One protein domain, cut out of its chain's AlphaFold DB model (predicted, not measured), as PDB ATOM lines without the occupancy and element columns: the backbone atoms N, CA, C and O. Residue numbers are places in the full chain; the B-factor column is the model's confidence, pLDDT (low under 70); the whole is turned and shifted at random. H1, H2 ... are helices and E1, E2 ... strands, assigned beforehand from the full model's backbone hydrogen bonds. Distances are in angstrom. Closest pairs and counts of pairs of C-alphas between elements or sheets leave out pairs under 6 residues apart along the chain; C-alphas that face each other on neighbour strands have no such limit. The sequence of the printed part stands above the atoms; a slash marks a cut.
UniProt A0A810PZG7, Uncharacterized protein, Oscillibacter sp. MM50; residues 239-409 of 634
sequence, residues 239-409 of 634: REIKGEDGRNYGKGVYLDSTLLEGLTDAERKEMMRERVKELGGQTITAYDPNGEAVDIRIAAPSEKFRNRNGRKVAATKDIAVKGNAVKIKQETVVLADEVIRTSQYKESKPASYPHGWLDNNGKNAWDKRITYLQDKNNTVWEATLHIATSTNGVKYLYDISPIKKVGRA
ATOM      1  N   ARG A 239       0.944  21.291 -17.137       77.31
ATOM      2  CA  ARG A 239       1.092  22.395 -16.171       77.31
ATOM      3  C   ARG A 239       2.495  22.535 -15.588       77.31
ATOM      4  O   ARG A 239       3.303  21.615 -15.657       77.31
ATOM      5  N   GLU A 240       2.771  23.687 -14.985       81.31
ATOM      6  CA  GLU A 240       3.961  23.896 -14.149       81.31
ATOM      7  C   GLU A 240       3.841  23.077 -12.852       81.31
ATOM      8  O   GLU A 240       2.874  23.230 -12.104       81.31
ATOM      9  N   ILE A 241       4.824  22.221 -12.570       80.12
ATOM     10  CA  ILE A 241       4.864  21.384 -11.365       80.12
ATOM     11  C   ILE A 241       5.860  21.992 -10.369       80.12
ATOM     12  O   ILE A 241       7.056  22.097 -10.641       80.12
ATOM     13  N   LYS A 242       5.381  22.357  -9.175       82.69
ATOM     14  CA  LYS A 242       6.205  22.886  -8.074       82.69
ATOM     15  C   LYS A 242       6.138  21.955  -6.867       82.69
ATOM     16  O   LYS A 242       5.057  21.520  -6.483       82.69
ATOM     17  N   GLY A 243       7.287  21.645  -6.276       77.38
ATOM     18  CA  GLY A 243       7.408  20.826  -5.073       77.38
ATOM     19  C   GLY A 243       6.946  21.539  -3.803       77.38
ATOM     20  O   GLY A 243       6.992  22.766  -3.717       77.38
ATOM     21  N   GLU A 244       6.541  20.763  -2.794       78.44
ATOM     22  CA  GLU A 244       6.326  21.246  -1.418       78.44
ATOM     23  C   GLU A 244       7.599  21.892  -0.844       78.44
ATOM     24  O   GLU A 244       7.529  22.884  -0.125       78.44
ATOM     25  N   ASP A 245       8.765  21.374  -1.238       76.38
ATOM     26  CA  ASP A 245      10.109  21.863  -0.907       76.38
ATOM     27  C   ASP A 245      10.542  23.112  -1.705       76.38
ATOM     28  O   ASP A 245      11.702  23.518  -1.648       76.38
ATOM     29  N   GLY A 246       9.634  23.711  -2.481       75.38
ATOM     30  CA  GLY A 246       9.906  24.880  -3.315       75.38
ATOM     31  C   GLY A 246      10.680  24.585  -4.604       75.38
ATOM     32  O   GLY A 246      10.917  25.510  -5.382       75.38
ATOM     33  N   ARG A 247      11.049  23.325  -4.889       83.75
ATOM     34  CA  ARG A 247      11.710  22.973  -6.155       83.75
ATOM     35  C   ARG A 247      10.761  23.195  -7.326       83.75
ATOM     36  O   ARG A 247       9.652  22.662  -7.344       83.75
ATOM     37  N   ASN A 248      11.202  23.940  -8.333       86.06
ATOM     38  CA  ASN A 248      10.473  24.034  -9.590       86.06
ATOM     39  C   ASN A 248      10.882  22.870 -10.504       86.06
ATOM     40  O   ASN A 248      12.044  22.783 -10.896       86.06
ATOM     41  N   TYR A 249       9.937  21.991 -10.837       81.94
ATOM     42  CA  TYR A 249      10.133  20.919 -11.818       81.94
ATOM     43  C   TYR A 249       9.824  21.393 -13.252       81.94
ATOM     44  O   TYR A 249      10.138  20.696 -14.214       81.94
ATOM     45  N   GLY A 250       9.251  22.591 -13.411       83.31
ATOM     46  CA  GLY A 250       8.878  23.160 -14.704       83.31
ATOM     47  C   GLY A 250       7.611  22.532 -15.293       83.31
ATOM     48  O   GLY A 250       6.842  21.858 -14.599       83.31
ATOM     49  N   LYS A 251       7.407  22.725 -16.602       83.50
ATOM     50  CA  LYS A 251       6.294  22.123 -17.353       83.50
ATOM     51  C   LYS A 251       6.372  20.597 -17.349       83.50
ATOM     52  O   LYS A 251       7.337  20.012 -17.842       83.50
ATOM     53  N   GLY A 252       5.308  19.971 -16.867       82.69
ATOM     54  CA  GLY A 252       5.105  18.530 -16.850       82.69
ATOM     55  C   GLY A 252       3.638  18.164 -17.070       82.69
ATOM     56  O   GLY A 252       2.835  19.010 -17.466       82.69
ATOM     57  N   VAL A 253       3.295  16.899 -16.817       84.81
ATOM     58  CA  VAL A 253       1.952  16.345 -17.065       84.81
ATOM     59  C   VAL A 253       1.291  15.907 -15.759       84.81
ATOM     60  O   VAL A 253       1.827  15.090 -15.013       84.81
ATOM     61  N   TYR A 254       0.104  16.430 -15.484       82.50
ATOM     62  CA  TYR A 254      -0.795  15.932 -14.458       82.50
ATOM     63  C   TYR A 254      -1.548  14.711 -14.986       82.50
ATOM     64  O   TYR A 254      -2.133  14.751 -16.063       82.50
ATOM     65  N   LEU A 255      -1.520  13.611 -14.242       80.31
ATOM     66  CA  LEU A 255      -2.141  12.352 -14.643       80.31
ATOM     67  C   LEU A 255      -3.615  12.337 -14.220       80.31
ATOM     68  O   LEU A 255      -4.000  11.608 -13.310       80.31
ATOM     69  N   ASP A 256      -4.436  13.172 -14.856       65.00
ATOM     70  CA  ASP A 256      -5.878  13.301 -14.598       65.00
ATOM     71  C   ASP A 256      -6.747  12.268 -15.332       65.00
ATOM     72  O   ASP A 256      -7.846  11.971 -14.862       65.00
ATOM     73  N   SER A 257      -6.243  11.677 -16.419       67.75
ATOM     74  CA  SER A 257      -6.950  10.724 -17.284       67.75
ATOM     75  C   SER A 257      -7.909   9.779 -16.543       67.75
ATOM     76  O   SER A 257      -7.505   8.970 -15.700       67.75
ATOM     77  N   THR A 258      -9.182   9.828 -16.938       68.50
ATOM     78  CA  THR A 258     -10.263   8.958 -16.452       68.50
ATOM     79  C   THR A 258     -10.346   7.627 -17.210       68.50
ATOM     80  O   THR A 258     -10.977   6.688 -16.737       68.50
ATOM     81  N   LEU A 259      -9.633   7.481 -18.339       65.75
ATOM     82  CA  LEU A 259      -9.649   6.297 -19.227       65.75
ATOM     83  C   LEU A 259      -9.240   4.963 -18.567       65.75
ATOM     84  O   LEU A 259      -9.334   3.912 -19.196       65.75
ATOM     85  N   LEU A 260      -8.734   4.999 -17.331       68.38
ATOM     86  CA  LEU A 260      -8.311   3.830 -16.555       68.38
ATOM     87  C   LEU A 260      -9.021   3.724 -15.190       68.38
ATOM     88  O   LEU A 260      -8.635   2.890 -14.365       68.38
ATOM     89  N   GLU A 261     -10.010   4.578 -14.918       72.81
ATOM     90  CA  GLU A 261     -10.830   4.535 -13.702       72.81
ATOM     91  C   GLU A 261     -11.896   3.437 -13.802       72.81
ATOM     92  O   GLU A 261     -12.331   3.080 -14.893       72.81
ATOM     93  N   GLY A 262     -12.264   2.827 -12.671       65.38
ATOM     94  CA  GLY A 262     -13.204   1.695 -12.616       65.38
ATOM     95  C   GLY A 262     -12.700   0.367 -13.216       65.38
ATOM     96  O   GLY A 262     -13.200  -0.688 -12.840       65.38
ATOM     97  N   LEU A 263     -11.692   0.396 -14.092       67.12
ATOM     98  CA  LEU A 263     -11.153  -0.779 -14.781       67.12
ATOM     99  C   LEU A 263     -10.294  -1.685 -13.884       67.12
ATOM    100  O   LEU A 263      -9.474  -1.221 -13.084       67.12
ATOM    101  N   THR A 264     -10.392  -2.996 -14.109       73.44
ATOM    102  CA  THR A 264      -9.520  -4.004 -13.490       73.44
ATOM    103  C   THR A 264      -8.073  -3.913 -13.993       73.44
ATOM    104  O   THR A 264      -7.787  -3.418 -15.085       73.44
ATOM    105  N   ASP A 265      -7.120  -4.484 -13.248       77.81
ATOM    106  CA  ASP A 265      -5.703  -4.537 -13.651       77.81
ATOM    107  C   ASP A 265      -5.440  -5.339 -14.946       77.81
ATOM    108  O   ASP A 265      -4.328  -5.291 -15.484       77.81
ATOM    109  N   ALA A 266      -6.416  -6.113 -15.433       75.06
ATOM    110  CA  ALA A 266      -6.364  -6.777 -16.735       75.06
ATOM    111  C   ALA A 266      -6.818  -5.826 -17.853       75.06
ATOM    112  O   ALA A 266      -6.086  -5.630 -18.823       75.06
ATOM    113  N   GLU A 267      -7.962  -5.164 -17.675       70.25
ATOM    114  CA  GLU A 267      -8.500  -4.180 -18.622       70.25
ATOM    115  C   GLU A 267      -7.569  -2.974 -18.768       70.25
ATOM    116  O   GLU A 267      -7.275  -2.568 -19.887       70.25
ATOM    117  N   ARG A 268      -6.986  -2.466 -17.671       75.25
ATOM    118  CA  ARG A 268      -5.995  -1.373 -17.717       75.25
ATOM    119  C   ARG A 268      -4.764  -1.721 -18.565       75.25
ATOM    120  O   ARG A 268      -4.207  -0.844 -19.223       75.25
ATOM    121  N   LYS A 269      -4.340  -2.994 -18.590       79.75
ATOM    122  CA  LYS A 269      -3.241  -3.465 -19.457       79.75
ATOM    123  C   LYS A 269      -3.653  -3.540 -20.922       79.75
ATOM    124  O   LYS A 269      -2.810  -3.275 -21.776       79.75
ATOM    125  N   GLU A 270      -4.901  -3.897 -21.214       77.50
ATOM    126  CA  GLU A 270      -5.394  -3.964 -22.592       77.50
ATOM    127  C   GLU A 270      -5.677  -2.569 -23.153       77.50
ATOM    128  O   GLU A 270      -5.164  -2.241 -24.218       77.50
ATOM    129  N   MET A 271      -6.324  -1.687 -22.386       77.12
ATOM    130  CA  MET A 271      -6.492  -0.272 -22.742       77.12
ATOM    131  C   MET A 271      -5.151   0.414 -23.015       77.12
ATOM    132  O   MET A 271      -5.006   1.112 -24.014       77.12
ATOM    133  N   MET A 272      -4.126   0.159 -22.193       78.81
ATOM    134  CA  MET A 272      -2.766   0.652 -22.440       78.81
ATOM    135  C   MET A 272      -2.170   0.120 -23.761       78.81
ATOM    136  O   MET A 272      -1.432   0.843 -24.430       78.81
ATOM    137  N   ARG A 273      -2.471  -1.124 -24.162       79.06
ATOM    138  CA  ARG A 273      -2.004  -1.705 -25.437       79.06
ATOM    139  C   ARG A 273      -2.739  -1.116 -26.633       79.06
ATOM    140  O   ARG A 273      -2.071  -0.744 -27.595       79.06
ATOM    141  N   GLU A 274      -4.067  -1.016 -26.579       78.12
ATOM    142  CA  GLU A 274      -4.859  -0.394 -27.647       78.12
ATOM    143  C   GLU A 274      -4.465   1.070 -27.823       78.12
ATOM    144  O   GLU A 274      -4.156   1.488 -28.936       78.12
ATOM    145  N   ARG A 275      -4.294   1.811 -26.724       78.31
ATOM    146  CA  ARG A 275      -3.826   3.199 -26.757       78.31
ATOM    147  C   ARG A 275      -2.458   3.361 -27.428       78.31
ATOM    148  O   ARG A 275      -2.250   4.296 -28.196       78.31
ATOM    149  N   VAL A 276      -1.526   2.428 -27.215       80.81
ATOM    150  CA  VAL A 276      -0.244   2.419 -27.947       80.81
ATOM    151  C   VAL A 276      -0.429   2.129 -29.445       80.81
ATOM    152  O   VAL A 276       0.346   2.640 -30.253       80.81
ATOM    153  N   LYS A 277      -1.438   1.342 -29.848       80.81
ATOM    154  CA  LYS A 277      -1.761   1.130 -31.270       80.81
ATOM    155  C   LYS A 277      -2.406   2.367 -31.900       80.81
ATOM    156  O   LYS A 277      -2.006   2.713 -33.005       80.81
ATOM    157  N   GLU A 278      -3.329   3.040 -31.207       79.12
ATOM    158  CA  GLU A 278      -3.962   4.304 -31.639       79.12
ATOM    159  C   GLU A 278      -2.930   5.410 -31.896       79.12
ATOM    160  O   GLU A 278      -3.001   6.142 -32.885       79.12
ATOM    161  N   LEU A 279      -1.951   5.526 -30.995       80.19
ATOM    162  CA  LEU A 279      -0.834   6.460 -31.122       80.19
ATOM    163  C   LEU A 279       0.196   6.008 -32.174       80.19
ATOM    164  O   LEU A 279       1.039   6.795 -32.605       80.19
ATOM    165  N   GLY A 280       0.131   4.752 -32.621       82.38
ATOM    166  CA  GLY A 280       1.041   4.168 -33.595       82.38
ATOM    167  C   GLY A 280       0.958   4.839 -34.967       82.38
ATOM    168  O   GLY A 280      -0.078   4.849 -35.623       82.38
ATOM    169  N   GLY A 281       2.091   5.349 -35.439       82.00
ATOM    170  CA  GLY A 281       2.226   6.074 -36.700       82.00
ATOM    171  C   GLY A 281       2.080   7.592 -36.569       82.00
ATOM    172  O   GLY A 281       2.374   8.288 -37.544       82.00
ATOM    173  N   GLN A 282       1.682   8.106 -35.399       82.50
ATOM    174  CA  GLN A 282       1.604   9.544 -35.134       82.50
ATOM    175  C   GLN A 282       3.000  10.152 -34.934       82.50
ATOM    176  O   GLN A 282       3.912   9.505 -34.413       82.50
ATOM    177  N   THR A 283       3.147  11.420 -35.321       86.56
ATOM    178  CA  THR A 283       4.334  12.245 -35.060       86.56
ATOM    179  C   THR A 283       3.935  13.395 -34.147       86.56
ATOM    180  O   THR A 283       2.953  14.087 -34.414       86.56
ATOM    181  N   ILE A 284       4.685  13.584 -33.065       83.69
ATOM    182  CA  ILE A 284       4.428  14.582 -32.032       83.69
ATOM    183  C   ILE A 284       5.676  15.447 -31.887       83.69
ATOM    184  O   ILE A 284       6.755  14.953 -31.560       83.69
ATOM    185  N   THR A 285       5.519  16.746 -32.114       83.44
ATOM    186  CA  THR A 285       6.585  17.732 -31.933       83.44
ATOM    187  C   THR A 285       6.789  18.016 -30.445       83.44
ATOM    188  O   THR A 285       5.880  18.506 -29.766       83.44
ATOM    189  N   ALA A 286       7.983  17.708 -29.945       82.19
ATOM    190  CA  ALA A 286       8.511  18.217 -28.683       82.19
ATOM    191  C   ALA A 286       9.408  19.434 -28.957       82.19
ATOM    192  O   ALA A 286       9.826  19.648 -30.092       82.19
ATOM    193  N   TYR A 287       9.750  20.198 -27.922       76.62
ATOM    194  CA  TYR A 287      10.712  21.299 -28.032       76.62
ATOM    195  C   TYR A 287      11.978  20.968 -27.243       76.62
ATOM    196  O   TYR A 287      11.921  20.295 -26.211       76.62
ATOM    197  N   ASP A 288      13.140  21.358 -27.748       71.25
ATOM    198  CA  ASP A 288      14.391  21.292 -26.993       71.25
ATOM    199  C   ASP A 288      14.556  22.532 -26.072       71.25
ATOM    200  O   ASP A 288      13.725  23.444 -26.111       71.25
ATOM    201  N   PRO A 289      15.593  22.587 -25.212       62.75
ATOM    202  CA  PRO A 289      15.839  23.748 -24.349       62.75
ATOM    203  C   PRO A 289      16.144  25.060 -25.093       62.75
ATOM    204  O   PRO A 289      16.029  26.124 -24.491       62.75
ATOM    205  N   ASN A 290      16.523  24.995 -26.373       70.00
ATOM    206  CA  ASN A 290      16.793  26.152 -27.230       70.00
ATOM    207  C   ASN A 290      15.523  26.648 -27.956       70.00
ATOM    208  O   ASN A 290      15.554  27.689 -28.609       70.00
ATOM    209  N   GLY A 291      14.407  25.917 -27.843       68.50
ATOM    210  CA  GLY A 291      13.156  26.186 -28.551       68.50
ATOM    211  C   GLY A 291      13.058  25.526 -29.931       68.50
ATOM    212  O   GLY A 291      12.071  25.750 -30.634       68.50
ATOM    213  N   GLU A 292      14.026  24.695 -30.328       77.06
ATOM    214  CA  GLU A 292      13.979  23.970 -31.597       77.06
ATOM    215  C   GLU A 292      12.926  22.854 -31.559       77.06
ATOM    216  O   GLU A 292      12.803  22.092 -30.593       77.06
ATOM    217  N   ALA A 293      12.157  22.748 -32.643       82.50
ATOM    218  CA  ALA A 293      11.128  21.734 -32.817       82.50
ATOM    219  C   ALA A 293      11.753  20.370 -33.157       82.50
ATOM    220  O   ALA A 293      12.425  20.210 -34.176       82.50
ATOM    221  N   VAL A 294      11.488  19.364 -32.322       86.12
ATOM    222  CA  VAL A 294      11.967  17.987 -32.481       86.12
ATOM    223  C   VAL A 294      10.776  17.050 -32.649       86.12
ATOM    224  O   VAL A 294      10.084  16.710 -31.687       86.12
ATOM    225  N   ASP A 295      10.557  16.595 -33.878       90.44
ATOM    226  CA  ASP A 295       9.510  15.627 -34.200       90.44
ATOM    227  C   ASP A 295       9.873  14.217 -33.714       90.44
ATOM    228  O   ASP A 295      10.881  13.631 -34.116       90.44
ATOM    229  N   ILE A 296       9.018  13.658 -32.855       90.56
ATOM    230  CA  ILE A 296       9.147  12.314 -32.290       90.56
ATOM    231  C   ILE A 296       7.964  11.472 -32.768       90.56
ATOM    232  O   ILE A 296       6.803  11.772 -32.490       90.56
ATOM    233  N   ARG A 297       8.258  10.393 -33.493       93.50
ATOM    234  CA  ARG A 297       7.269   9.451 -34.024       93.50
ATOM    235  C   ARG A 297       7.026   8.304 -33.047       93.50
ATOM    236  O   ARG A 297       7.963   7.762 -32.463       93.50
ATOM    237  N   ILE A 298       5.782   7.868 -32.906       91.19
ATOM    238  CA  ILE A 298       5.461   6.565 -32.310       91.19
ATOM    239  C   ILE A 298       5.315   5.586 -33.476       91.19
ATOM    240  O   ILE A 298       4.632   5.879 -34.455       91.19
ATOM    241  N   ALA A 299       6.003   4.445 -33.434       90.75
ATOM    242  CA  ALA A 299       6.008   3.511 -34.562       90.75
ATOM    243  C   ALA A 299       4.625   2.864 -34.777       90.75
ATOM    244  O   ALA A 299       3.930   2.528 -33.818       90.75
ATOM    245  N   ALA A 300       4.219   2.666 -36.031       89.81
ATOM    246  CA  ALA A 300       2.951   2.016 -36.356       89.81
ATOM    247  C   ALA A 300       2.960   0.520 -35.960       89.81
ATOM    248  O   ALA A 300       4.026  -0.101 -35.935       89.81
ATOM    249  N   PRO A 301       1.799  -0.124 -35.715       85.31
ATOM    250  CA  PRO A 301       1.740  -1.532 -35.285       85.31
ATOM    251  C   PRO A 301       2.389  -2.546 -36.254       85.31
ATOM    252  O   PRO A 301       2.764  -3.657 -35.862       85.31
ATOM    253  N   SER A 302       2.532  -2.173 -37.529       87.50
ATOM    254  CA  SER A 302       3.218  -2.942 -38.573       87.50
ATOM    255  C   SER A 302       4.749  -2.788 -38.553       87.50
ATOM    256  O   SER A 302       5.448  -3.676 -39.049       87.50
ATOM    257  N   GLU A 303       5.285  -1.718 -37.958       89.94
ATOM    258  CA  GLU A 303       6.716  -1.403 -37.924       89.94
ATOM    259  C   GLU A 303       7.450  -2.321 -36.926       89.94
ATOM    260  O   GLU A 303       7.419  -2.153 -35.701       89.94
ATOM    261  N   LYS A 304       8.108  -3.352 -37.471       93.50
ATOM    262  CA  LYS A 304       8.797  -4.409 -36.715       93.50
ATOM    263  C   LYS A 304      10.285  -4.440 -37.051       93.50
ATOM    264  O   LYS A 304      10.661  -4.367 -38.220       93.50
ATOM    265  N   PHE A 305      11.138  -4.608 -36.044       90.75
ATOM    266  CA  PHE A 305      12.589  -4.759 -36.196       90.75
ATOM    267  C   PHE A 305      13.051  -6.161 -35.766       90.75
ATOM    268  O   PHE A 305      12.297  -6.907 -35.140       90.75
ATOM    269  N   ARG A 306      14.279  -6.561 -36.128       89.38
ATOM    270  CA  ARG A 306      14.902  -7.793 -35.610       89.38
ATOM    271  C   ARG A 306      15.683  -7.464 -34.342       89.38
ATOM    272  O   ARG A 306      16.583  -6.634 -34.393       89.38
ATOM    273  N   ASN A 307      15.358  -8.118 -33.231       85.88
ATOM    274  CA  ASN A 307      16.119  -7.966 -31.991       85.88
ATOM    275  C   ASN A 307      17.435  -8.772 -32.012       85.88
ATOM    276  O   ASN A 307      17.679  -9.553 -32.933       85.88
ATOM    277  N   ARG A 308      18.242  -8.648 -30.947       83.06
ATOM    278  CA  ARG A 308      19.492  -9.411 -30.731       83.06
ATOM    279  C   ARG A 308      19.353 -10.929 -30.943       83.06
ATOM    280  O   ARG A 308      20.309 -11.570 -31.360       83.06
ATOM    281  N   ASN A 309      18.169 -11.497 -30.708       84.81
ATOM    282  CA  ASN A 309      17.894 -12.932 -30.849       84.81
ATOM    283  C   ASN A 309      17.337 -13.286 -32.248       84.81
ATOM    284  O   ASN A 309      16.720 -14.335 -32.421       84.81
ATOM    285  N   GLY A 310      17.453 -12.384 -33.229       83.31
ATOM    286  CA  GLY A 310      16.988 -12.550 -34.611       83.31
ATOM    287  C   GLY A 310      15.466 -12.495 -34.813       83.31
ATOM    288  O   GLY A 310      15.008 -12.496 -35.963       83.31
ATOM    289  N   ARG A 311      14.676 -12.422 -33.731       89.06
ATOM    290  CA  ARG A 311      13.203 -12.445 -33.753       89.06
ATOM    291  C   ARG A 311      12.649 -11.092 -34.201       89.06
ATOM    292  O   ARG A 311      13.117 -10.051 -33.746       89.06
ATOM    293  N   LYS A 312      11.614 -11.108 -35.052       91.12
ATOM    294  CA  LYS A 312      10.849  -9.901 -35.404       91.12
ATOM    295  C   LYS A 312       9.996  -9.465 -34.206       91.12
ATOM    296  O   LYS A 312       9.171 -10.243 -33.732       91.12
ATOM    297  N   VAL A 313      10.175  -8.235 -33.740       91.81
ATOM    298  CA  VAL A 313       9.425  -7.614 -32.634       91.81
ATOM    299  C   VAL A 313       8.898  -6.246 -33.070       91.81
ATOM    300  O   VAL A 313       9.523  -5.587 -33.896       91.81
ATOM    301  N   ALA A 314       7.739  -5.825 -32.559       92.50
ATOM    302  CA  ALA A 314       7.208  -4.484 -32.822       92.50
ATOM    303  C   ALA A 314       8.079  -3.416 -32.148       92.50
ATOM    304  O   ALA A 314       8.519  -3.618 -31.016       92.50
ATOM    305  N   ALA A 315       8.290  -2.282 -32.818       90.94
ATOM    306  CA  ALA A 315       9.016  -1.149 -32.240       90.94
ATOM    307  C   ALA A 315       8.319  -0.586 -30.983       90.94
ATOM    308  O   ALA A 315       8.990  -0.185 -30.041       90.94
ATOM    309  N   THR A 316       6.988  -0.675 -30.911       92.50
ATOM    310  CA  THR A 316       6.167  -0.291 -29.748       92.50
ATOM    311  C   THR A 316       6.003  -1.387 -28.683       92.50
ATOM    312  O   THR A 316       5.224  -1.229 -27.740       92.50
ATOM    313  N   LYS A 317       6.709  -2.523 -28.791       91.88
ATOM    314  CA  LYS A 317       6.533  -3.643 -27.853       91.88
ATOM    315  C   LYS A 317       6.848  -3.243 -26.408       91.88
ATOM    316  O   LYS A 317       6.091  -3.595 -25.505       91.88
ATOM    317  N   ASP A 318       7.960  -2.547 -26.187       90.19
ATOM    318  CA  ASP A 318       8.425  -2.264 -24.830       90.19
ATOM    319  C   ASP A 318       7.540  -1.205 -24.160       90.19
ATOM    320  O   ASP A 318       7.070  -1.459 -23.052       90.19
ATOM    321  N   ILE A 319       7.167  -0.118 -24.849       90.38
ATOM    322  CA  ILE A 319       6.184   0.845 -24.321       90.38
ATOM    323  C   ILE A 319       4.834   0.198 -23.941       90.38
ATOM    324  O   ILE A 319       4.276   0.583 -22.916       90.38
ATOM    325  N   ALA A 320       4.346  -0.813 -24.679       86.81
ATOM    326  CA  ALA A 320       3.067  -1.493 -24.411       86.81
ATOM    327  C   ALA A 320       3.117  -2.620 -23.353       86.81
ATOM    328  O   ALA A 320       2.085  -2.989 -22.786       86.81
ATOM    329  N   VAL A 321       4.286  -3.226 -23.111       88.75
ATOM    330  CA  VAL A 321       4.405  -4.449 -22.285       88.75
ATOM    331  C   VAL A 321       5.308  -4.263 -21.066       88.75
ATOM    332  O   VAL A 321       5.020  -4.801 -19.996       88.75
ATOM    333  N   LYS A 322       6.402  -3.509 -21.183       88.44
ATOM    334  CA  LYS A 322       7.409  -3.388 -20.125       88.44
ATOM    335  C   LYS A 322       6.875  -2.526 -18.981       88.44
ATOM    336  O   LYS A 322       6.552  -1.355 -19.158       88.44
ATOM    337  N   GLY A 323       6.784  -3.115 -17.789       84.88
ATOM    338  CA  GLY A 323       6.256  -2.431 -16.604       84.88
ATOM    339  C   GLY A 323       4.754  -2.129 -16.660       84.88
ATOM    340  O   GLY A 323       4.282  -1.331 -15.860       84.88
ATOM    341  N   ASN A 324       3.986  -2.763 -17.556       83.94
ATOM    342  CA  ASN A 324       2.554  -2.482 -17.742       83.94
ATOM    343  C   ASN A 324       1.647  -2.876 -16.554       83.94
ATOM    344  O   ASN A 324       0.450  -2.605 -16.580       83.94
ATOM    345  N   ALA A 325       2.193  -3.504 -15.510       82.94
ATOM    346  CA  ALA A 325       1.517  -3.717 -14.230       82.94
ATOM    347  C   ALA A 325       1.599  -2.498 -13.288       82.94
ATOM    348  O   ALA A 325       0.880  -2.446 -12.296       82.94
ATOM    349  N   VAL A 326       2.468  -1.521 -13.570       86.75
ATOM    350  CA  VAL A 326       2.648  -0.336 -12.723       86.75
ATOM    351  C   VAL A 326       1.637   0.739 -13.132       86.75
ATOM    352  O   VAL A 326       1.677   1.225 -14.261       86.75
ATOM    353  N   LYS A 327       0.756   1.155 -12.212       85.06
ATOM    354  CA  LYS A 327      -0.331   2.113 -12.503       85.06
ATOM    355  C   LYS A 327       0.168   3.443 -13.087       85.06
ATOM    356  O   LYS A 327      -0.322   3.847 -14.138       85.06
ATOM    357  N   ILE A 328       1.238   4.020 -12.523       85.75
ATOM    358  CA  ILE A 328       1.848   5.258 -13.045       85.75
ATOM    359  C   ILE A 328       2.319   5.106 -14.504       85.75
ATOM    360  O   ILE A 328       2.147   6.016 -15.306       85.75
ATOM    361  N   LYS A 329       2.853   3.935 -14.895       89.62
ATOM    362  CA  LYS A 329       3.285   3.642 -16.275       89.62
ATOM    363  C   LYS A 329       2.095   3.550 -17.228       89.62
ATOM    364  O   LYS A 329       2.209   4.034 -18.348       89.62
ATOM    365  N   GLN A 330       0.977   2.968 -16.792       83.94
ATOM    366  CA  GLN A 330      -0.255   2.909 -17.586       83.94
ATOM    367  C   GLN A 330      -0.784   4.323 -17.866       83.94
ATOM    368  O   GLN A 330      -0.977   4.685 -19.021       83.94
ATOM    369  N   GLU A 331      -0.927   5.145 -16.824       81.81
ATOM    370  CA  GLU A 331      -1.430   6.525 -16.920       81.81
ATOM    371  C   GLU A 331      -0.503   7.417 -17.765       81.81
ATOM    372  O   GLU A 331      -0.967   8.122 -18.659       81.81
ATOM    373  N   THR A 332       0.817   7.290 -17.587       85.88
ATOM    374  CA  THR A 332       1.826   7.984 -18.414       85.88
ATOM    375  C   THR A 332       1.735   7.605 -19.895       85.88
ATOM    376  O   THR A 332       1.936   8.447 -20.765       85.88
ATOM    377  N   VAL A 333       1.468   6.332 -20.207       84.88
ATOM    378  CA  VAL A 333       1.372   5.853 -21.597       84.88
ATOM    379  C   VAL A 333       0.048   6.260 -22.246       84.88
ATOM    380  O   VAL A 333       0.012   6.480 -23.454       84.88
ATOM    381  N   VAL A 334      -1.020   6.435 -21.463       82.69
ATOM    382  CA  VAL A 334      -2.291   6.967 -21.973       82.69
ATOM    383  C   VAL A 334      -2.159   8.417 -22.449       82.69
ATOM    384  O   VAL A 334      -2.681   8.748 -23.517       82.69
ATOM    385  N   LEU A 335      -1.395   9.228 -21.707       83.81
ATOM    386  CA  LEU A 335      -1.055  10.623 -22.018       83.81
ATOM    387  C   LEU A 335       0.301  10.767 -22.742       83.81
ATOM    388  O   LEU A 335       0.964  11.801 -22.641       83.81
ATOM    389  N   ALA A 336       0.751   9.734 -23.469       86.19
ATOM    390  CA  ALA A 336       2.065   9.738 -24.119       86.19
ATOM    391  C   ALA A 336       2.254  10.909 -25.110       86.19
ATOM    392  O   ALA A 336       3.380  11.366 -25.300       86.19
ATOM    393  N   ASP A 337       1.170  11.426 -25.703       83.75
ATOM    394  CA  ASP A 337       1.176  12.606 -26.572       83.75
ATOM    395  C   ASP A 337       1.580  13.896 -25.845       83.75
ATOM    396  O   ASP A 337       2.316  14.711 -26.397       83.75
ATOM    397  N   GLU A 338       1.164  14.068 -24.595       82.50
ATOM    398  CA  GLU A 338       1.520  15.223 -23.760       82.50
ATOM    399  C   GLU A 338       2.895  15.026 -23.112       82.50
ATOM    400  O   GLU A 338       3.734  15.925 -23.144       82.50
ATOM    401  N   VAL A 339       3.172  13.804 -22.647       90.69
ATOM    402  CA  VAL A 339       4.453  13.373 -22.063       90.69
ATOM    403  C   VAL A 339       5.624  13.538 -23.038       90.69
ATOM    404  O   VAL A 339       6.732  13.866 -22.613       90.69
ATOM    405  N   ILE A 340       5.407  13.351 -24.347       89.81
ATOM    406  CA  ILE A 340       6.405  13.687 -25.374       89.81
ATOM    407  C   ILE A 340       6.606  15.208 -25.455       89.81
ATOM    408  O   ILE A 340       7.756  15.656 -25.426       89.81
ATOM    409  N   ARG A 341       5.529  16.004 -25.521       86.31
ATOM    410  CA  ARG A 341       5.590  17.474 -25.681       86.31
ATOM    411  C   ARG A 341       6.325  18.170 -24.538       86.31
ATOM    412  O   ARG A 341       7.099  19.086 -24.798       86.31
ATOM    413  N   THR A 342       6.107  17.729 -23.299       86.81
ATOM    414  CA  THR A 342       6.771  18.265 -22.096       86.81
ATOM    415  C   THR A 342       8.143  17.644 -21.832       86.81
ATOM    416  O   THR A 342       8.802  18.004 -20.855       86.81
ATOM    417  N   SER A 343       8.590  16.681 -22.644       90.12
ATOM    418  CA  SER A 343       9.891  16.044 -22.444       90.12
ATOM    419  C   SER A 343      11.038  16.962 -22.855       90.12
ATOM    420  O   SER A 343      11.034  17.528 -23.944       90.12
ATOM    421  N   GLN A 344      12.061  17.054 -22.012       88.88
ATOM    422  CA  GLN A 344      13.278  17.834 -22.218       88.88
ATOM    423  C   GLN A 344      14.449  16.898 -22.520       88.88
ATOM    424  O   GLN A 344      14.541  15.810 -21.949       88.88
ATOM    425  N   TYR A 345      15.358  17.295 -23.411       91.38
ATOM    426  CA  TYR A 345      16.575  16.525 -23.687       91.38
ATOM    427  C   TYR A 345      17.496  16.455 -22.454       91.38
ATOM    428  O   TYR A 345      17.659  17.448 -21.752       91.38
ATOM    429  N   LYS A 346      18.096  15.281 -22.197       91.12
ATOM    430  CA  LYS A 346      19.010  15.038 -21.065       91.12
ATOM    431  C   LYS A 346      20.391  14.568 -21.517       91.12
ATOM    432  O   LYS A 346      21.393  15.151 -21.126       91.12
ATOM    433  N   GLU A 347      20.451  13.499 -22.311       92.50
ATOM    434  CA  GLU A 347      21.703  12.933 -22.834       92.50
ATOM    435  C   GLU A 347      21.432  11.984 -24.009       92.50
ATOM    436  O   GLU A 347      20.461  11.231 -23.965       92.50
ATOM    437  N   SER A 348      22.315  11.924 -25.006       92.44
ATOM    438  CA  SER A 348      22.338  10.833 -25.991       92.44
ATOM    439  C   SER A 348      23.342   9.758 -25.570       92.44
ATOM    440  O   SER A 348      24.479  10.065 -25.213       92.44
ATOM    441  N   LYS A 349      22.951   8.478 -25.621       89.94
ATOM    442  CA  LYS A 349      23.847   7.332 -25.362       89.94
ATOM    443  C   LYS A 349      23.609   6.204 -26.371       89.94
ATOM    444  O   LYS A 349      22.471   6.015 -26.793       89.94
ATOM    445  N   PRO A 350      24.642   5.440 -26.767       86.56
ATOM    446  CA  PRO A 350      24.451   4.270 -27.620       86.56
ATOM    447  C   PRO A 350      23.584   3.220 -26.914       86.56
ATOM    448  O   PRO A 350      23.650   3.060 -25.690       86.56
ATOM    449  N   ALA A 351      22.778   2.489 -27.682       85.06
ATOM    450  CA  ALA A 351      22.032   1.354 -27.151       85.06
ATOM    451  C   ALA A 351      22.977   0.206 -26.766       85.06
ATOM    452  O   ALA A 351      23.981  -0.047 -27.426       85.06
ATOM    453  N   SER A 352      22.626  -0.544 -25.718       84.88
ATOM    454  CA  SER A 352      23.415  -1.702 -25.262       84.88
ATOM    455  C   SER A 352      23.405  -2.886 -26.243       84.88
ATOM    456  O   SER A 352      24.158  -3.841 -26.067       84.88
ATOM    457  N   TYR A 353      22.513  -2.865 -27.233       86.38
ATOM    458  CA  TYR A 353      22.400  -3.841 -28.312       86.38
ATOM    459  C   TYR A 353      21.676  -3.198 -29.509       86.38
ATOM    460  O   TYR A 353      20.919  -2.251 -29.301       86.38
ATOM    461  N   PRO A 354      21.884  -3.689 -30.744       88.00
ATOM    462  CA  PRO A 354      21.260  -3.128 -31.941       88.00
ATOM    463  C   PRO A 354      19.771  -3.494 -32.076       88.00
ATOM    464  O   PRO A 354      19.357  -4.611 -31.749       88.00
ATOM    465  N   HIS A 355      18.992  -2.572 -32.647       91.31
ATOM    466  CA  HIS A 355      17.545  -2.662 -32.886       91.31
ATOM    467  C   HIS A 355      17.190  -2.578 -34.383       91.31
ATOM    468  O   HIS A 355      16.103  -2.144 -34.769       91.31
ATOM    469  N   GLY A 356      18.079  -3.030 -35.270       90.81
ATOM    470  CA  GLY A 356      17.791  -3.089 -36.702       90.81
ATOM    471  C   GLY A 356      17.719  -1.702 -37.348       90.81
ATOM    472  O   GLY A 356      18.583  -0.855 -37.147       90.81
ATOM    473  N   TRP A 357      16.662  -1.448 -38.122       92.25
ATOM    474  CA  TRP A 357      16.430  -0.147 -38.768       92.25
ATOM    475  C   TRP A 357      16.179   0.999 -37.770       92.25
ATOM    476  O   TRP A 357      16.371   2.164 -38.122       92.25
ATOM    477  N   LEU A 358      15.761   0.676 -36.540       92.44
ATOM    478  CA  LEU A 358      15.355   1.642 -35.517       92.44
ATOM    479  C   LEU A 358      16.532   2.476 -34.983       92.44
ATOM    480  O   LEU A 358      16.335   3.614 -34.572       92.44
ATOM    481  N   ASP A 359      17.745   1.921 -35.018       92.25
ATOM    482  CA  ASP A 359      18.973   2.547 -34.515       92.25
ATOM    483  C   ASP A 359      20.179   2.359 -35.450       92.25
ATOM    484  O   ASP A 359      21.336   2.460 -35.031       92.25
ATOM    485  N   ASN A 360      19.911   2.070 -36.730       92.69
ATOM    486  CA  ASN A 360      20.926   1.808 -37.751       92.69
ATOM    487  C   ASN A 360      21.894   0.671 -37.355       92.69
ATOM    488  O   ASN A 360      23.113   0.786 -37.480       92.69
ATOM    489  N   ASN A 361      21.336  -0.433 -36.848       89.31
ATOM    490  CA  ASN A 361      22.050  -1.560 -36.248       89.31
ATOM    491  C   ASN A 361      23.004  -1.122 -35.121       89.31
ATOM    492  O   ASN A 361      24.157  -1.546 -35.069       89.31
ATOM    493  N   GLY A 362      22.516  -0.271 -34.218       88.69
ATOM    494  CA  GLY A 362      23.252   0.249 -33.062       88.69
ATOM    495  C   GLY A 362      24.282   1.340 -33.375       88.69
ATOM    496  O   GLY A 362      24.994   1.763 -32.468       88.69
ATOM    497  N   LYS A 363      24.381   1.808 -34.630       89.94
ATOM    498  CA  LYS A 363      25.289   2.907 -35.012       89.94
ATOM    499  C   LYS A 363      24.801   4.271 -34.531       89.94
ATOM    500  O   LYS A 363      25.620   5.155 -34.294       89.94
ATOM    501  N   ASN A 364      23.488   4.454 -34.410       92.62
ATOM    502  CA  ASN A 364      22.905   5.725 -34.006       92.62
ATOM    503  C   ASN A 364      22.714   5.757 -32.483       92.62
ATOM    504  O   ASN A 364      22.196   4.811 -31.885       92.62
ATOM    505  N   ALA A 365      23.107   6.864 -31.850       93.19
ATOM    506  CA  ALA A 365      22.835   7.090 -30.435       93.19
ATOM    507  C   ALA A 365      21.329   7.295 -30.182       93.19
ATOM    508  O   ALA A 365      20.575   7.733 -31.056       93.19
ATOM    509  N   TRP A 366      20.904   6.953 -28.969       94.56
ATOM    510  CA  TRP A 366      19.539   7.114 -28.490       94.56
ATOM    511  C   TRP A 366      19.471   8.307 -27.551       94.56
ATOM    512  O   TRP A 366      20.222   8.366 -26.573       94.56
ATOM    513  N   ASP A 367      18.543   9.221 -27.807       93.94
ATOM    514  CA  ASP A 367      18.321  10.361 -26.932       93.94
ATOM    515  C   ASP A 367      17.483   9.912 -25.740       93.94
ATOM    516  O   ASP A 367      16.415   9.307 -25.877       93.94
ATOM    517  N   LYS A 368      17.958  10.237 -24.545       94.50
ATOM    518  CA  LYS A 368      17.153  10.210 -23.335       94.50
ATOM    519  C   LYS A 368      16.562  11.589 -23.143       94.50
ATOM    520  O   LYS A 368      17.291  12.579 -23.036       94.50
ATOM    521  N   ARG A 369      15.239  11.633 -23.061       93.38
ATOM    522  CA  ARG A 369      14.498  12.815 -22.627       93.38
ATOM    523  C   ARG A 369      13.892  12.533 -21.256       93.38
ATOM    524  O   ARG A 369      13.639  11.375 -20.929       93.38
ATOM    525  N   ILE A 370      13.681  13.559 -20.447       93.69
ATOM    526  CA  ILE A 370      12.956  13.445 -19.176       93.69
ATOM    527  C   ILE A 370      11.738  14.348 -19.180       93.69
ATOM    528  O   ILE A 370      11.756  15.412 -19.787       93.69
ATOM    529  N   THR A 371      10.689  13.941 -18.483       93.06
ATOM    530  CA  THR A 371       9.606  14.847 -18.110       93.06
ATOM    531  C   THR A 371       9.182  14.582 -16.675       93.06
ATOM    532  O   THR A 371       9.408  13.488 -16.145       93.06
ATOM    533  N   TYR A 372       8.570  15.585 -16.058       91.12
ATOM    534  CA  TYR A 372       7.980  15.456 -14.740       91.12
ATOM    535  C   TYR A 372       6.485  15.192 -14.859       91.12
ATOM    536  O   TYR A 372       5.798  15.741 -15.720       91.12
ATOM    537  N   LEU A 373       5.995  14.316 -13.992       90.12
ATOM    538  CA  LEU A 373       4.596  13.930 -13.900       90.12
ATOM    539  C   LEU A 373       4.103  14.212 -12.486       90.12
ATOM    540  O   LEU A 373       4.852  14.005 -11.530       90.12
ATOM    541  N   GLN A 374       2.846  14.606 -12.342       85.69
ATOM    542  CA  GLN A 374       2.175  14.711 -11.049       85.69
ATOM    543  C   GLN A 374       0.972  13.770 -11.044       85.69
ATOM    544  O   GLN A 374       0.126  13.856 -11.929       85.69
ATOM    545  N   ASP A 375       0.885  12.870 -10.067       83.69
ATOM    546  CA  ASP A 375      -0.299  12.018  -9.909       83.69
ATOM    547  C   ASP A 375      -1.415  12.702  -9.103       83.69
ATOM    548  O   ASP A 375      -1.218  13.757  -8.492       83.69
ATOM    549  N   LYS A 376      -2.595  12.070  -9.083       80.44
ATOM    550  CA  LYS A 376      -3.790  12.528  -8.348       80.44
ATOM    551  C   LYS A 376      -3.567  12.664  -6.830       80.44
ATOM    552  O   LYS A 376      -4.327  13.357  -6.168       80.44
ATOM    553  N   ASN A 377      -2.504  12.063  -6.281       80.25
ATOM    554  CA  ASN A 377      -2.112  12.154  -4.868       80.25
ATOM    555  C   ASN A 377      -1.032  13.230  -4.621       80.25
ATOM    556  O   ASN A 377      -0.380  13.234  -3.570       80.25
ATOM    557  N   ASN A 378      -0.798  14.107  -5.603       81.19
ATOM    558  CA  ASN A 378       0.255  15.118  -5.617       81.19
ATOM    559  C   ASN A 378       1.681  14.548  -5.477       81.19
ATOM    560  O   ASN A 378       2.589  15.269  -5.076       81.19
ATOM    561  N   THR A 379       1.951  13.285  -5.823       85.75
ATOM    562  CA  THR A 379       3.341  12.795  -5.909       85.75
ATOM    563  C   THR A 379       3.964  13.206  -7.244       85.75
ATOM    564  O   THR A 379       3.332  13.062  -8.290       85.75
ATOM    565  N   VAL A 380       5.215  13.686  -7.214       87.00
ATOM    566  CA  VAL A 380       5.982  14.037  -8.422       87.00
ATOM    567  C   VAL A 380       6.888  12.882  -8.832       87.00
ATOM    568  O   VAL A 380       7.627  12.324  -8.012       87.00
ATOM    569  N   TRP A 381       6.867  12.567 -10.125       92.38
ATOM    570  CA  TRP A 381       7.635  11.495 -10.744       92.38
ATOM    571  C   TRP A 381       8.500  12.030 -11.898       92.38
ATOM    572  O   TRP A 381       8.016  12.804 -12.714       92.38
ATOM    573  N   GLU A 382       9.759  11.598 -12.010       92.38
ATOM    574  CA  GLU A 382      10.588  11.770 -13.216       92.38
ATOM    575  C   GLU A 382      10.392  10.549 -14.123       92.38
ATOM    576  O   GLU A 382      10.738   9.427 -13.741       92.38
ATOM    577  N   ALA A 383       9.859  10.761 -15.326       94.75
ATOM    578  CA  ALA A 383       9.753   9.749 -16.371       94.75
ATOM    579  C   ALA A 383      10.858   9.940 -17.417       94.75
ATOM    580  O   ALA A 383      11.023  11.025 -17.971       94.75
ATOM    581  N   THR A 384      11.611   8.876 -17.709       95.12
ATOM    582  CA  THR A 384      12.612   8.861 -18.788       95.12
ATOM    583  C   THR A 384      11.999   8.317 -20.077       95.12
ATOM    584  O   THR A 384      11.481   7.204 -20.088       95.12
ATOM    585  N   LEU A 385      12.089   9.070 -21.169       95.69
ATOM    586  CA  LEU A 385      11.727   8.640 -22.519       95.69
ATOM    587  C   LEU A 385      12.992   8.211 -23.270       95.69
ATOM    588  O   LEU A 385      14.003   8.919 -23.259       95.69
ATOM    589  N   HIS A 386      12.919   7.074 -23.955       94.75
ATOM    590  CA  HIS A 386      13.974   6.548 -24.813       94.75
ATOM    591  C   HIS A 386      13.617   6.762 -26.283       94.75
ATOM    592  O   HIS A 386      12.690   6.128 -26.792       94.75
ATOM    593  N   ILE A 387      14.358   7.645 -26.953       95.25
ATOM    594  CA  ILE A 387      14.135   8.032 -28.346       95.25
ATOM    595  C   ILE A 387      15.254   7.459 -29.223       95.25
ATOM    596  O   ILE A 387      16.414   7.852 -29.107       95.25
ATOM    597  N   ALA A 388      14.915   6.534 -30.114       94.88
ATOM    598  CA  ALA A 388      15.852   5.933 -31.055       94.88
ATOM    599  C   ALA A 388      15.877   6.722 -32.373       94.88
ATOM    600  O   ALA A 388      14.824   7.080 -32.898       94.88
ATOM    601  N   THR A 389      17.059   6.985 -32.933       94.44
ATOM    602  CA  THR A 389      17.179   7.638 -34.247       94.44
ATOM    603  C   THR A 389      17.385   6.578 -35.329       94.44
ATOM    604  O   THR A 389      18.430   5.932 -35.373       94.44
ATOM    605  N   SER A 390      16.409   6.413 -36.223       92.88
ATOM    606  CA  SER A 390      16.451   5.426 -37.316       92.88
ATOM    607  C   SER A 390      17.530   5.716 -38.364       92.88
ATOM    608  O   SER A 390      18.071   6.821 -38.427       92.88
ATOM    609  N   THR A 391      17.812   4.751 -39.248       88.25
ATOM    610  CA  THR A 391      18.738   4.931 -40.390       88.25
ATOM    611  C   THR A 391      18.403   6.156 -41.257       88.25
ATOM    612  O   THR A 391      19.309   6.764 -41.814       88.25
ATOM    613  N   ASN A 392      17.129   6.559 -41.319       89.25
ATOM    614  CA  ASN A 392      16.656   7.699 -42.112       89.25
ATOM    615  C   ASN A 392      16.631   9.026 -41.320       89.25
ATOM    616  O   ASN A 392      16.018   9.989 -41.768       89.25
ATOM    617  N   GLY A 393      17.207   9.074 -40.114       88.00
ATOM    618  CA  GLY A 393      17.208  10.259 -39.243       88.00
ATOM    619  C   GLY A 393      15.905  10.505 -38.468       88.00
ATOM    620  O   GLY A 393      15.891  11.321 -37.551       88.00
ATOM    621  N   VAL A 394      14.821   9.778 -38.770       92.31
ATOM    622  CA  VAL A 394      13.544   9.886 -38.040       92.31
ATOM    623  C   VAL A 394      13.718   9.375 -36.609       92.31
ATOM    624  O   VAL A 394      14.221   8.263 -36.413       92.31
ATOM    625  N   LYS A 395      13.280  10.173 -35.630       94.56
ATOM    626  CA  LYS A 395      13.305   9.861 -34.197       94.56
ATOM    627  C   LYS A 395      12.035   9.119 -33.777       94.56
ATOM    628  O   LYS A 395      10.931   9.561 -34.082       94.56
ATOM    629  N   TYR A 396      12.195   8.016 -33.052       95.44
ATOM    630  CA  TYR A 396      11.115   7.129 -32.619       95.44
ATOM    631  C   TYR A 396      11.089   6.963 -31.098       95.44
ATOM    632  O   TYR A 396      12.107   6.602 -30.509       95.44
ATOM    633  N   LEU A 397       9.928   7.135 -30.458       96.25
ATOM    634  CA  LEU A 397       9.745   6.732 -29.061       96.25
ATOM    635  C   LEU A 397       9.714   5.198 -28.958       96.25
ATOM    636  O   LEU A 397       8.842   4.549 -29.535       96.25
ATOM    637  N   TYR A 398      10.649   4.632 -28.194       94.44
ATOM    638  CA  TYR A 398      10.755   3.192 -27.948       94.44
ATOM    639  C   TYR A 398      10.122   2.767 -26.614       94.44
ATOM    640  O   TYR A 398       9.374   1.790 -26.545       94.44
ATOM    641  N   ASP A 399      10.418   3.501 -25.536       94.38
ATOM    642  CA  ASP A 399       9.930   3.208 -24.186       94.38
ATOM    643  C   ASP A 399       9.895   4.471 -23.307       94.38
ATOM    644  O   ASP A 399      10.628   5.431 -23.538       94.38
ATOM    645  N   ILE A 400       9.055   4.432 -22.273       93.94
ATOM    646  CA  ILE A 400       8.946   5.431 -21.203       93.94
ATOM    647  C   ILE A 400       9.289   4.726 -19.882       93.94
ATOM    648  O   ILE A 400       8.415   4.165 -19.215       93.94
ATOM    649  N   SER A 401      10.576   4.619 -19.565       91.44
ATOM    650  CA  SER A 401      11.103   3.885 -18.412       91.44
ATOM    651  C   SER A 401      12.542   4.330 -18.113       91.44
ATOM    652  O   SER A 401      13.292   4.562 -19.055       91.44
ATOM    653  N   PRO A 402      12.983   4.389 -16.842       93.06
ATOM    654  CA  PRO A 402      12.185   4.229 -15.628       93.06
ATOM    655  C   PRO A 402      11.270   5.435 -15.368       93.06
ATOM    656  O   PRO A 402      11.466   6.517 -15.919       93.06
ATOM    657  N   ILE A 403      10.291   5.232 -14.486       91.44
ATOM    658  CA  ILE A 403       9.514   6.300 -13.849       91.44
ATOM    659  C   ILE A 403       9.860   6.244 -12.359       91.44
ATOM    660  O   ILE A 403       9.727   5.187 -11.742       91.44
ATOM    661  N   LYS A 404      10.385   7.337 -11.801       93.00
ATOM    662  CA  LYS A 404      10.929   7.394 -10.433       93.00
ATOM    663  C   LYS A 404      10.221   8.466  -9.622       93.00
ATOM    664  O   LYS A 404      10.089   9.581 -10.105       93.00
ATOM    665  N   LYS A 405       9.832   8.170  -8.381       91.19
ATOM    666  CA  LYS A 405       9.352   9.193  -7.441       91.19
ATOM    667  C   LYS A 405      10.507  10.145  -7.109       91.19
ATOM    668  O   LYS A 405      11.577   9.674  -6.729       91.19
ATOM    669  N   VAL A 406      10.289  11.451  -7.261       88.94
ATOM    670  CA  VAL A 406      11.304  12.496  -7.011       88.94
ATOM    671  C   VAL A 406      10.883  13.523  -5.961       88.94
ATOM    672  O   VAL A 406      11.742  14.189  -5.395       88.94
ATOM    673  N   GLY A 407       9.591  13.609  -5.638       84.56
ATOM    674  CA  GLY A 407       9.109  14.498  -4.587       84.56
ATOM    675  C   GLY A 407       7.600  14.435  -4.395       84.56
ATOM    676  O   GLY A 407       6.933  13.491  -4.830       84.56
ATOM    677  N   ARG A 408       7.068  15.468  -3.747       78.50
ATOM    678  CA  ARG A 408       5.638  15.739  -3.609       78.50
ATOM    679  C   ARG A 408       5.387  17.170  -4.070       78.50
ATOM    680  O   ARG A 408       6.182  18.060  -3.769       78.50
ATOM    681  N   ALA A 409       4.361  17.358  -4.885       69.31
ATOM    682  CA  ALA A 409       3.963  18.643  -5.418       69.31
ATOM    683  C   ALA A 409       3.235  19.411  -4.326       69.31
ATOM    684  O   ALA A 409       2.411  18.836  -3.612       69.31
TER     685      ALA A 409
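Overview. This is residues 239 to 409 of the 634 residues of an uncharacterized protein of Oscillibacter sp. MM50 (UniProt A0A810PZG7). A strongly twisted sheet of eight strands curls round the short helix H4; its main wall is the run of strands E7 to E10, and the hairpins E1-E2 and E3-E4 join it at E8 and E10. H3 is on the same face as H4, H1 packs on H2 and H3 off the sheet, and the small hairpin E5-E6 is a separate sheet. The printed part has 171 residues, with four named helices and ten named strands; along the chain come E1 and E2, then H1, then E3 to E6, then H2, H3 and H4, then E7 to E10; the class is mixed, and the large sheet is branched, its neighbour pairs E2 and E8 and E4 and E10 parallel and its other neighbour pairs antiparallel. It is compact, with a radius of gyration of the C-alphas of 15.9 A and spans of 46 by 41 by 25 A.

Arrangement. Start at E8, residues 366 to 374, which has three neighbours. On one side lie E7, residues 344 to 349, antiparallel (N 346 to O 368, 2.9 A), and E2, residues 248 to 254, parallel (N 253 to O 372, 3.0 A). On the other side lies E9, residues 379 to 389, antiparallel (N 369 to O 385, 3.0 A). E10, residues 395 to 408, is antiparallel to E9 (N 386 to O 399, 2.8 A) and bends by 69 degrees at residue 398; E7 to E10 form a meander, each strand the antiparallel neighbour of the one before. E4, residues 293 to 298, is parallel to E10 (N 297 to O 395, 2.9 A) and forms a hairpin with E3, residues 283 to 287 (N 286 to O 294, 2.9 A). E1, residues 239 to 242, forms a hairpin with E2 (N 241 to O 250, 2.9 A). The sheet curls round H4, residues 336 to 341; its closest C-alphas to E3 are Arg 341 and Ala 286, 4.3 A. H3, residues 327 to 334, is on the same face, at a height over the sheet of 7.2 A. H1, residues 267 to 278, touches H3 (C-alphas of Met 272 and Gln 330, 5.9 A) at a shallow tilt of 26 degrees, the same way. H2, residues 317 to 321, stands at the sheet's level and touches residues 272 to 276 of H1 (C-alphas of Ala 320 and Arg 273, 5.2 A). E5, residues 304 to 306, and E6, residues 312 to 314, form a hairpin (N 305 to O 313, 2.9 A). Every O i to N i+4 pair is within hydrogen-bond range in H1, H2 and H3; in H4, 1 of 2.

Along the chain. Find C-alpha 239, where E1 begins, at (1.092, 22.395, -16.171). H1 begins at (-8.500, -4.180, -18.622) and runs 16.2 A. E8 spans 25.8 A, E9 32.0 A and E10 32.1 A, ending at C-alpha 408, (5.638, 15.739, -3.609).

Size, cuts and confidence. The C-alphas farthest apart, Gly 246 and Gly 310, are 49.3 A apart. The printed part has no cut; the links E2 to H1 and E7 to E8 are long. Mean pLDDT of the printed part is 85.4; residues 256 to 260, 262 to 263, 289, 291 and 409 are under 70.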